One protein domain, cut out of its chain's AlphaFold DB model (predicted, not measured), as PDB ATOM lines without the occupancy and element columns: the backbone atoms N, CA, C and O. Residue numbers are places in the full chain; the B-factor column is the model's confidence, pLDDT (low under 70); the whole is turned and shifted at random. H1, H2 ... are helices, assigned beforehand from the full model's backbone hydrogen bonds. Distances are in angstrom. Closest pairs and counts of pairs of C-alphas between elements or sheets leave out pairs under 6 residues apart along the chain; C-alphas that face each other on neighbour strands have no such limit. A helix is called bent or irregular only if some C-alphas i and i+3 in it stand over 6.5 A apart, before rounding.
ATOM      1  N   GLU A  35     -18.616  42.114 -11.695       85.25
ATOM      2  CA  GLU A  35     -17.542  42.397 -10.741       85.25
ATOM      3  C   GLU A  35     -18.068  43.117  -9.495       85.25
ATOM      4  O   GLU A  35     -17.861  42.616  -8.395       85.25
ATOM      5  N   GLU A  36     -18.848  44.194  -9.671       86.12
ATOM      6  CA  GLU A  36     -19.508  44.911  -8.561       86.12
ATOM      7  C   GLU A  36     -20.410  43.961  -7.743       86.12
ATOM      8  O   GLU A  36     -20.462  44.032  -6.520       86.12
ATOM      9  N   LYS A  37     -21.113  43.026  -8.402       88.50
ATOM     10  CA  LYS A  37     -21.951  42.032  -7.706       88.50
ATOM     11  C   LYS A  37     -21.123  40.983  -6.968       88.50
ATOM     12  O   LYS A  37     -21.471  40.614  -5.851       88.50
ATOM     13  N   ALA A  38     -20.077  40.466  -7.611       88.19
ATOM     14  CA  ALA A  38     -19.233  39.410  -7.066       88.19
ATOM     15  C   ALA A  38     -18.447  39.894  -5.843       88.19
ATOM     16  O   ALA A  38     -18.333  39.147  -4.881       88.19
ATOM     17  N   GLU A  39     -17.973  41.141  -5.852       90.56
ATOM     18  CA  GLU A  39     -17.310  41.764  -4.703       90.56
ATOM     19  C   GLU A  39     -18.216  41.760  -3.464       90.56
ATOM     20  O   GLU A  39     -17.819  41.285  -2.403       90.56
ATOM     21  N   VAL A  40     -19.473  42.188  -3.624       91.00
ATOM     22  CA  VAL A  40     -20.452  42.203  -2.530       91.00
ATOM     23  C   VAL A  40     -20.790  40.791  -2.048       91.00
ATOM     24  O   VAL A  40     -20.862  40.552  -0.846       91.00
ATOM     25  N   ILE A  41     -20.992  39.841  -2.966       92.00
ATOM     26  CA  ILE A  41     -21.296  38.446  -2.608       92.00
ATOM     27  C   ILE A  41     -20.127  37.811  -1.849       92.00
ATOM     28  O   ILE A  41     -20.350  37.147  -0.840       92.00
ATOM     29  N   ASN A  42     -18.895  38.017  -2.320       91.81
ATOM     30  CA  ASN A  42     -17.703  37.482  -1.670       91.81
ATOM     31  C   ASN A  42     -17.536  38.069  -0.267       91.81
ATOM     32  O   ASN A  42     -17.274  37.316   0.661       91.81
ATOM     33  N   TRP A  43     -17.785  39.370  -0.099       92.44
ATOM     34  CA  TRP A  43     -17.733  40.023   1.209       92.44
ATOM     35  C   TRP A  43     -18.761  39.464   2.204       92.44
ATOM     36  O   TRP A  43     -18.450  39.294   3.374       92.44
ATOM     37  N   ILE A  44     -19.978  39.134   1.751       91.12
ATOM     38  CA  ILE A  44     -20.997  38.494   2.609       91.12
ATOM     39  C   ILE A  44     -20.598  37.055   2.986       91.12
ATOM     40  O   ILE A  44     -20.928  36.596   4.077       91.12
ATOM     41  N   ARG A  45     -19.949  36.320   2.071       88.75
ATOM     42  CA  ARG A  45     -19.548  34.917   2.279       88.75
ATOM     43  C   ARG A  45     -18.356  34.780   3.224       88.75
ATOM     44  O   ARG A  45     -18.234  33.752   3.874       88.75
ATOM     45  N   ASP A  46     -17.484  35.773   3.239       89.19
ATOM     46  CA  ASP A  46     -16.251  35.763   4.010       89.19
ATOM     47  C   ASP A  46     -16.529  35.883   5.518       89.19
ATOM     48  O   ASP A  46     -17.066  36.892   5.987       89.19
ATOM     49  N   GLU A  47     -16.185  34.821   6.251       85.31
ATOM     50  CA  GLU A  47     -16.420  34.652   7.690       85.31
ATOM     51  C   GLU A  47     -15.685  35.696   8.538       85.31
ATOM     52  O   GLU A  47     -16.183  36.075   9.595       85.31
ATOM     53  N   GLU A  48     -14.583  36.271   8.041       87.69
ATOM     54  CA  GLU A  48     -13.886  37.371   8.724       87.69
ATOM     55  C   GLU A  48     -14.753  38.637   8.851       87.69
ATOM     56  O   GLU A  48     -14.511  39.484   9.713       87.69
ATOM     57  N   ASN A  49     -15.780  38.778   8.006       88.38
ATOM     58  CA  ASN A  49     -16.703  39.915   8.021       88.38
ATOM     59  C   ASN A  49     -17.986  39.640   8.816       88.38
ATOM     60  O   ASN A  49     -18.904  40.472   8.810       88.38
ATOM     61  N   TRP A  50     -18.102  38.473   9.448       91.38
ATOM     62  CA  TRP A  50     -19.272  38.151  10.247       91.38
ATOM     63  C   TRP A  50     -19.283  38.959  11.548       91.38
ATOM     64  O   TRP A  50     -18.257  39.359  12.093       91.38
ATOM     65  N   VAL A  51     -20.487  39.258  12.022       88.12
ATOM     66  CA  VAL A  51     -20.730  40.184  13.125       88.12
ATOM     67  C   VAL A  51     -21.023  39.384  14.383       88.12
ATOM     68  O   VAL A  51     -21.930  38.552  14.386       88.12
ATOM     69  N   TRP A  52     -20.270  39.661  15.447       89.69
ATOM     70  CA  TRP A  52     -20.551  39.138  16.782       89.69
ATOM     71  C   TRP A  52     -21.836  39.769  17.330       89.69
ATOM     72  O   TRP A  52     -21.951  40.993  17.425       89.69
ATOM     73  N   ASP A  53     -22.809  38.926  17.646       85.25
ATOM     74  CA  ASP A  53     -24.163  39.287  18.047       85.25
ATOM     75  C   ASP A  53     -24.687  38.289  19.103       85.25
ATOM     76  O   ASP A  53     -25.552  37.462  18.818       85.25
ATOM     77  N   PRO A  54     -24.173  38.347  20.345       79.94
ATOM     78  CA  PRO A  54     -24.492  37.386  21.413       79.94
ATOM     79  C   PRO A  54     -25.904  37.584  21.988       79.94
ATOM     80  O   PRO A  54     -26.397  36.766  22.762       79.94
ATOM     81  N   TYR A  55     -26.538  38.713  21.657       75.69
ATOM     82  CA  TYR A  55     -27.862  39.117  22.129       75.69
ATOM     83  C   TYR A  55     -28.899  39.103  21.011       75.69
ATOM     84  O   TYR A  55     -30.066  39.403  21.269       75.69
ATOM     85  N   GLY A  56     -28.483  38.815  19.777       63.16
ATOM     86  CA  GLY A  56     -29.352  38.851  18.621       63.16
ATOM     87  C   GLY A  56     -30.504  37.895  18.844       63.16
ATOM     88  O   GLY A  56     -30.301  36.695  19.039       63.16
ATOM     89  N   ASP A  57     -31.729  38.424  18.819       56.59
ATOM     90  CA  ASP A  57     -32.919  37.594  18.707       56.59
ATOM     91  C   ASP A  57     -32.610  36.537  17.644       56.59
ATOM     92  O   ASP A  57     -32.236  36.895  16.518       56.59
ATOM     93  N   ARG A  58     -32.761  35.241  17.966       56.41
ATOM     94  CA  ARG A  58     -32.512  34.097  17.053       56.41
ATOM     95  C   ARG A  58     -33.453  34.081  15.821       56.41
ATOM     96  O   ARG A  58     -33.741  33.040  15.241       56.41
ATOM     97  N   ILE A  59     -33.984  35.249  15.474       56.31
ATOM     98  CA  ILE A  59     -35.001  35.638  14.508       56.31
ATOM     99  C   ILE A  59     -34.379  36.500  13.386       56.31
ATOM    100  O   ILE A  59     -35.006  36.674  12.337       56.31
ATOM    101  N   ALA A  60     -33.160  37.045  13.542       59.84
ATOM    102  CA  ALA A  60     -32.526  37.813  12.467       59.84
ATOM    103  C   ALA A  60     -32.373  36.942  11.205       59.84
ATOM    104  O   ALA A  60     -31.729  35.892  11.218       59.84
ATOM    105  N   ARG A  61     -33.000  37.368  10.096       68.50
ATOM    106  CA  ARG A  61     -32.965  36.616   8.833       68.50
ATOM    107  C   ARG A  61     -31.547  36.610   8.276       68.50
ATOM    108  O   ARG A  61     -31.072  37.633   7.784       68.50
ATOM    109  N   VAL A  62     -30.919  35.443   8.306       82.94
ATOM    110  CA  VAL A  62     -29.653  35.183   7.622       82.94
ATOM    111  C   VAL A  62     -29.876  34.987   6.126       82.94
ATOM    112  O   VAL A  62     -30.973  34.650   5.664       82.94
ATOM    113  N   TRP A  63     -28.830  35.235   5.343       87.12
ATOM    114  CA  TRP A  63     -28.873  35.008   3.907       87.12
ATOM    115  C   TRP A  63     -29.115  33.528   3.603       87.12
ATOM    116  O   TRP A  63     -28.577  32.651   4.269       87.12
ATOM    117  N   SER A  64     -29.915  33.240   2.574       85.62
ATOM    118  CA  SER A  64     -30.251  31.860   2.203       85.62
ATOM    119  C   SER A  64     -28.986  31.024   1.963       85.62
ATOM    120  O   SER A  64     -28.191  31.352   1.081       85.62
ATOM    121  N   GLY A  65     -28.821  29.949   2.739       84.94
ATOM    122  CA  GLY A  65     -27.662  29.055   2.680       84.94
ATOM    123  C   GLY A  65     -26.509  29.412   3.623       84.94
ATOM    124  O   GLY A  65     -25.527  28.681   3.632       84.94
ATOM    125  N   LEU A  66     -26.618  30.490   4.407       88.38
ATOM    126  CA  LEU A  66     -25.742  30.753   5.551       88.38
ATOM    127  C   LEU A  66     -26.492  30.486   6.855       88.38
ATOM    128  O   LEU A  66     -27.724  30.531   6.899       88.38
ATOM    129  N   GLN A  67     -25.735  30.237   7.914       87.19
ATOM    130  CA  GLN A  67     -26.243  30.007   9.259       87.19
ATOM    131  C   GLN A  67     -25.400  30.779  10.269       87.19
ATOM    132  O   GLN A  67     -24.361  31.327   9.922       87.19
ATOM    133  N   TRP A  68     -25.887  30.845  11.500       86.62
ATOM    134  CA  TRP A  68     -25.106  31.345  12.623       86.62
ATOM    135  C   TRP A  68     -23.978  30.369  12.956       86.62
ATOM    136  O   TRP A  68     -24.164  29.156  12.824       86.62
ATOM    137  N   ASP A  69     -22.855  30.901  13.424       86.62
ATOM    138  CA  ASP A  69     -21.773  30.133  14.029       86.62
ATOM    139  C   ASP A  69     -21.551  30.635  15.460       86.62
ATOM    140  O   ASP A  69     -20.995  31.711  15.690       86.62
ATOM    141  N   GLY A  70     -22.097  29.902  16.432       86.50
ATOM    142  CA  GLY A  70     -22.177  30.358  17.820       86.50
ATOM    143  C   GLY A  70     -22.869  31.722  17.939       86.50
ATOM    144  O   GLY A  70     -24.004  31.888  17.489       86.50
ATOM    145  N   ASP A  71     -22.157  32.690  18.516       87.50
ATOM    146  CA  ASP A  71     -22.613  34.076  18.708       87.50
ATOM    147  C   ASP A  71     -22.255  34.993  17.528       87.50
ATOM    148  O   ASP A  71     -22.280  36.216  17.651       87.50
ATOM    149  N   ILE A  72     -21.858  34.433  16.387       88.75
ATOM    150  CA  ILE A  72     -21.424  35.186  15.216       88.75
ATOM    151  C   ILE A  72     -22.381  34.899  14.054       88.75
ATOM    152  O   ILE A  72     -22.769  33.756  13.798       88.75
ATOM    153  N   ARG A  73     -22.785  35.948  13.331       89.69
ATOM    154  CA  ARG A  73     -23.699  35.847  12.182       89.69
ATOM    155  C   ARG A  73     -23.168  36.546  10.937       89.69
ATOM    156  O   ARG A  73     -22.474  37.557  11.047       89.69
ATOM    157  N   PRO A  74     -23.608  36.132   9.739       90.50
ATOM    158  CA  PRO A  74     -23.364  36.902   8.528       90.50
ATOM    159  C   PRO A  74     -23.845  38.363   8.653       90.50
ATOM    160  O   PRO A  74     -24.842  38.638   9.342       90.50
ATOM    161  N   PRO A  75     -23.203  39.311   7.948       90.75
ATOM    162  CA  PRO A  75     -23.620  40.710   7.957       90.75
ATOM    163  C   PRO A  75     -25.022  40.868   7.356       90.75
ATOM    164  O   PRO A  75     -25.340  40.297   6.315       90.75
ATOM    165  N   THR A  76     -25.881  41.678   7.965       88.69
ATOM    166  CA  THR A  76     -27.221  41.999   7.457       88.69
ATOM    167  C   THR A  76     -27.165  42.832   6.175       88.69
ATOM    168  O   THR A  76     -26.193  43.533   5.891       88.69
ATOM    169  N   ALA A  77     -28.269  42.871   5.419       86.62
ATOM    170  CA  ALA A  77     -28.381  43.742   4.246       86.62
ATOM    171  C   ALA A  77     -28.133  45.232   4.564       86.62
ATOM    172  O   ALA A  77     -27.627  45.958   3.714       86.62
ATOM    173  N   GLN A  78     -28.464  45.699   5.776       85.69
ATOM    174  CA  GLN A  78     -28.173  47.076   6.195       85.69
ATOM    175  C   GLN A  78     -26.673  47.307   6.414       85.69
ATOM    176  O   GLN A  78     -26.156  48.342   6.001       85.69
ATOM    177  N   GLU A  79     -25.972  46.351   7.025       88.38
ATOM    178  CA  GLU A  79     -24.522  46.409   7.244       88.38
ATOM    179  C   GLU A  79     -23.766  46.369   5.907       88.38
ATOM    180  O   GLU A  79     -22.911  47.222   5.665       88.38
ATOM    181  N   VAL A  80     -24.181  45.496   4.979       89.00
ATOM    182  CA  VAL A  80     -23.672  45.470   3.593       89.00
ATOM    183  C   VAL A  80     -23.880  46.827   2.907       89.00
ATOM    184  O   VAL A  80     -22.959  47.379   2.308       89.00
ATOM    185  N   MET A  81     -25.078  47.412   3.013       87.38
ATOM    186  CA  MET A  81     -25.360  48.727   2.425       87.38
ATOM    187  C   MET A  81     -24.498  49.841   3.026       87.38
ATOM    188  O   MET A  81     -24.081  50.733   2.295       87.38
ATOM    189  N   ARG A  82     -24.213  49.813   4.334       87.38
ATOM    190  CA  ARG A  82     -23.304  50.786   4.961       87.38
ATOM    191  C   ARG A  82     -21.876  50.621   4.446       87.38
ATOM    192  O   ARG A  82     -21.246  51.625   4.127       87.38
ATOM    193  N   LYS A  83     -21.395  49.380   4.304       88.81
ATOM    194  CA  LYS A  83     -20.040  49.077   3.816       88.81
ATOM    195  C   LYS A  83     -19.797  49.569   2.390       88.81
ATOM    196  O   LYS A  83     -18.722  50.094   2.105       88.81
ATOM    197  N   PHE A  84     -20.776  49.386   1.507       84.62
ATOM    198  CA  PHE A  84     -20.646  49.665   0.075       84.62
ATOM    199  C   PHE A  84     -21.332  50.974  -0.370       84.62
ATOM    200  O   PHE A  84     -21.520  51.188  -1.560       84.62
ATOM    201  N   ASP A  85     -21.669  51.874   0.562       77.88
ATOM    202  CA  ASP A  85     -22.457  53.097   0.333       77.88
ATOM    203  C   ASP A  85     -23.914  52.823  -0.102       77.88
ATOM    204  O   ASP A  85     -24.235  52.436  -1.229       77.88
ATOM    205  N   TRP A  86     -24.847  53.102   0.811       64.94
ATOM    206  CA  TRP A  86     -26.280  52.857   0.642       64.94
ATOM    207  C   TRP A  86     -26.900  53.648  -0.519       64.94
ATOM    208  O   TRP A  86     -27.966  53.278  -1.011       64.94
ATOM    209  N   LYS A  87     -26.242  54.714  -1.002       58.66
ATOM    210  CA  LYS A  87     -26.681  55.445  -2.201       58.66
ATOM    211  C   LYS A  87     -26.471  54.645  -3.487       58.66
ATOM    212  O   LYS A  87     -27.011  55.028  -4.534       58.66
ATOM    213  N   GLN A  88     -25.699  53.560  -3.436       64.56
ATOM    214  CA  GLN A  88     -25.382  52.717  -4.585       64.56
ATOM    215  C   GLN A  88     -26.295  51.491  -4.700       64.56
ATOM    216  O   GLN A  88     -26.607  51.108  -5.829       64.56
ATOM    217  N   TYR A  89     -26.806  50.934  -3.595       75.19
ATOM    218  CA  TYR A  89     -27.542  49.658  -3.571       75.19
ATOM    219  C   TYR A  89     -28.849  49.745  -2.771       75.19
ATOM    220  O   TYR A  89     -28.979  50.556  -1.864       75.19
ATOM    221  N   ASN A  90     -29.826  48.887  -3.079       79.56
ATOM    222  CA  ASN A  90     -31.022  48.711  -2.246       79.56
ATOM    223  C   ASN A  90     -31.121  47.257  -1.754       79.56
ATOM    224  O   ASN A  90     -30.559  46.354  -2.379       79.56
ATOM    225  N   GLN A  91     -31.841  47.029  -0.650       81.06
ATOM    226  CA  GLN A  91     -31.956  45.701  -0.031       81.06
ATOM    227  C   GLN A  91     -32.482  44.641  -1.009       81.06
ATOM    228  O   GLN A  91     -31.940  43.542  -1.071       81.06
ATOM    229  N   SER A  92     -33.476  44.978  -1.837       81.62
ATOM    230  CA  SER A  92     -34.051  44.050  -2.819       81.62
ATOM    231  C   SER A  92     -33.037  43.598  -3.878       81.62
ATOM    232  O   SER A  92     -33.043  42.434  -4.273       81.62
ATOM    233  N   CYS A  93     -32.154  44.490  -4.333       83.56
ATOM    234  CA  CYS A  93     -31.067  44.167  -5.257       83.56
ATOM    235  C   CYS A  93     -30.072  43.199  -4.613       83.56
ATOM    236  O   CYS A  93     -29.710  42.217  -5.253       83.56
ATOM    237  N   LEU A  94     -29.677  43.445  -3.359       87.69
ATOM    238  CA  LEU A  94     -28.750  42.574  -2.633       87.69
ATOM    239  C   LEU A  94     -29.337  41.172  -2.431       87.69
ATOM    240  O   LEU A  94     -28.677  40.185  -2.748       87.69
ATOM    241  N   SER A  95     -30.604  41.075  -2.014       87.31
ATOM    242  CA  SER A  95     -31.308  39.792  -1.884       87.31
ATOM    243  C   SER A  95     -31.367  39.026  -3.205       87.31
ATOM    244  O   SER A  95     -31.111  37.824  -3.238       87.31
ATOM    245  N   LEU A  96     -31.655  39.711  -4.318       88.06
ATOM    246  CA  LEU A  96     -31.661  39.087  -5.642       88.06
ATOM    247  C   LEU A  96     -30.273  38.607  -6.072       88.06
ATOM    248  O   LEU A  96     -30.161  37.535  -6.662       88.06
ATOM    249  N   TRP A  97     -29.218  39.377  -5.798       90.06
ATOM    250  CA  TRP A  97     -27.852  38.969  -6.129       90.06
ATOM    251  C   TRP A  97     -27.423  37.762  -5.313       90.06
ATOM    252  O   TRP A  97     -26.839  36.844  -5.876       90.06
ATOM    253  N   TRP A  98     -27.782  37.721  -4.030       91.81
ATOM    254  CA  TRP A  98     -27.501  36.580  -3.170       91.81
ATOM    255  C   TRP A  98     -28.207  35.299  -3.634       91.81
ATOM    256  O   TRP A  98     -27.609  34.223  -3.671       91.81
ATOM    257  N   LEU A  99     -29.475  35.404  -4.045       90.00
ATOM    258  CA  LEU A  99     -30.218  34.275  -4.616       90.00
ATOM    259  C   LEU A  99     -29.616  33.793  -5.945       90.00
ATOM    260  O   LEU A  99     -29.683  32.612  -6.258       90.00
ATOM    261  N   GLN A 100     -29.020  34.698  -6.725       89.50
ATOM    262  CA  GLN A 100     -28.386  34.399  -8.013       89.50
ATOM    263  C   GLN A 100     -26.861  34.237  -7.909       89.50
ATOM    264  O   GLN A 100     -26.177  34.296  -8.934       89.50
ATOM    265  N   ARG A 101     -26.316  34.062  -6.697       91.56
ATOM    266  CA  ARG A 101     -24.872  34.152  -6.441       91.56
ATOM    267  C   ARG A 101     -24.050  33.175  -7.270       91.56
ATOM    268  O   ARG A 101     -23.083  33.593  -7.898       91.56
ATOM    269  N   ASP A 102     -24.492  31.925  -7.370       89.19
ATOM    270  CA  ASP A 102     -23.755  30.888  -8.096       89.19
ATOM    271  C   ASP A 102     -23.725  31.200  -9.594       89.19
ATOM    272  O   ASP A 102     -22.678  31.154 -10.235       89.19
ATOM    273  N   LYS A 103     -24.844  31.684 -10.137       87.38
ATOM    274  CA  LYS A 103     -24.922  32.160 -11.518       87.38
ATOM    275  C   LYS A 103     -24.028  33.378 -11.777       87.38
ATOM    276  O   LYS A 103     -23.453  33.512 -12.853       87.38
ATOM    277  N   ILE A 104     -23.921  34.303 -10.825       86.31
ATOM    278  CA  ILE A 104     -23.083  35.507 -10.960       86.31
ATOM    279  C   ILE A 104     -21.592  35.150 -10.881       86.31
ATOM    280  O   ILE A 104     -20.791  35.681 -11.654       86.31
ATOM    281  N   ILE A 105     -21.218  34.257  -9.964       84.62
ATOM    282  CA  ILE A 105     -19.826  33.868  -9.738       84.62
ATOM    283  C   ILE A 105     -19.349  32.899 -10.823       84.62
ATOM    284  O   ILE A 105     -18.300  33.149 -11.414       84.62
ATOM    285  N   TYR A 106     -20.104  31.839 -11.111       83.06
ATOM    286  CA  TYR A 106     -19.617  30.706 -11.904       83.06
ATOM    287  C   TYR A 106     -20.084  30.714 -13.366       83.06
ATOM    288  O   TYR A 106     -19.351  30.238 -14.229       83.06
ATOM    289  N   GLU A 107     -21.259  31.273 -13.681       81.81
ATOM    290  CA  GLU A 107     -21.822  31.209 -15.046       81.81
ATOM    291  C   GLU A 107     -21.657  32.506 -15.855       81.81
ATOM    292  O   GLU A 107     -21.621  32.475 -17.088       81.81
ATOM    293  N   GLN A 108     -21.598  33.674 -15.205       78.56
ATOM    294  CA  GLN A 108     -21.511  34.951 -15.919       78.56
ATOM    295  C   GLN A 108     -20.083  35.239 -16.410       78.56
ATOM    296  O   GLN A 108     -19.138  35.171 -15.622       78.56
TER     297      GLN A 108
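AT A GLANCE: This is residues 35 to 108 of the 331 residues of an uncharacterized protein of Bimuria novae-zelandiae CBS 107.79 (UniProt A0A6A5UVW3). Four short helices, set crosswise to one another, cluster toward one end of the domain, and a long loop, residues 46 to 76, runs out to the other end and folds back. H1, the longest helix, has H4 packed on it; H2 and H3 make a corner, Ala 77 near Gln 91, and a short antiparallel pairing of residues 51 to 52 with 72 to 73 ties the two limbs of the loop together. The printed part has 74 residues with four named helices, in the order H1, H2, H3, H4, and no named strand. The class is all helix, though under half of the residues, 34 of 74, are in named elements. The whole is compact, with a radius of gyration of the C-alphas of 12.3 A and spans of 37 by 27 by 20 A.

IN THESE COORDINATES: H1, residues 35 to 45, is 15.1 A from first to last C-alpha and begins at C-alpha 35, (-17.542, 42.397, -10.741). H3, residues 91 to 99, is 12.4 A long and begins at C-alpha 91, (-31.956, 45.701, -0.031). H4, residues 101 to 107, is 9.6 A long and ends at C-alpha 107, (-21.822, 31.209, -15.046). H2, residues 77 to 83, is 9.9 A long. H4 is neither bent nor irregular, but only just: C-alphas 104 and 107 are 6.1 A apart.

HOW THE PARTS SIT: H1 touches H4 at a steep tilt of 53 degrees, opposite ways; their closest C-alphas, those of Ala 38 and Ile 105, are 6.2 A apart. H1 and H3 only just touch, with 3 pairs of C-alphas within 8 A, the closest being Ile 41 and Trp 98 at 6.5 A; their lines are about perpendicular, at 80 degrees. H3 touches H2, about perpendicular at 78 degrees, with the closest C-alphas those of Ala 77 and Gln 91, 5.9 A apart. H1 and H2 are close but not clearly touching, the closest C-alphas being those of Ile 44 and Val 80 at 7.5 A. H3 and H4 are also close but not clearly touching, the closest C-alphas being those of Trp 97 and Ile 104 at 7.6 A. H2 and H4 are apart. In H2, H3 and H4 every O i to N i+4 pair is within hydrogen-bond range; in H1, 6 of 7 are.

THE WHOLE: The two C-alphas farthest apart are those of Tyr 55 and Gln 108, at 38.8 A. The printed part has no cut. The link from H1 to H2 is long, with 31 residues; the link from H2 to H3 is short, with 7, and that from H3 to H4 is tight, with 1. The mean pLDDT of the printed part is 83.7, and the model's confidence is low, under 70, at residues 56 to 61 and 86 to 88.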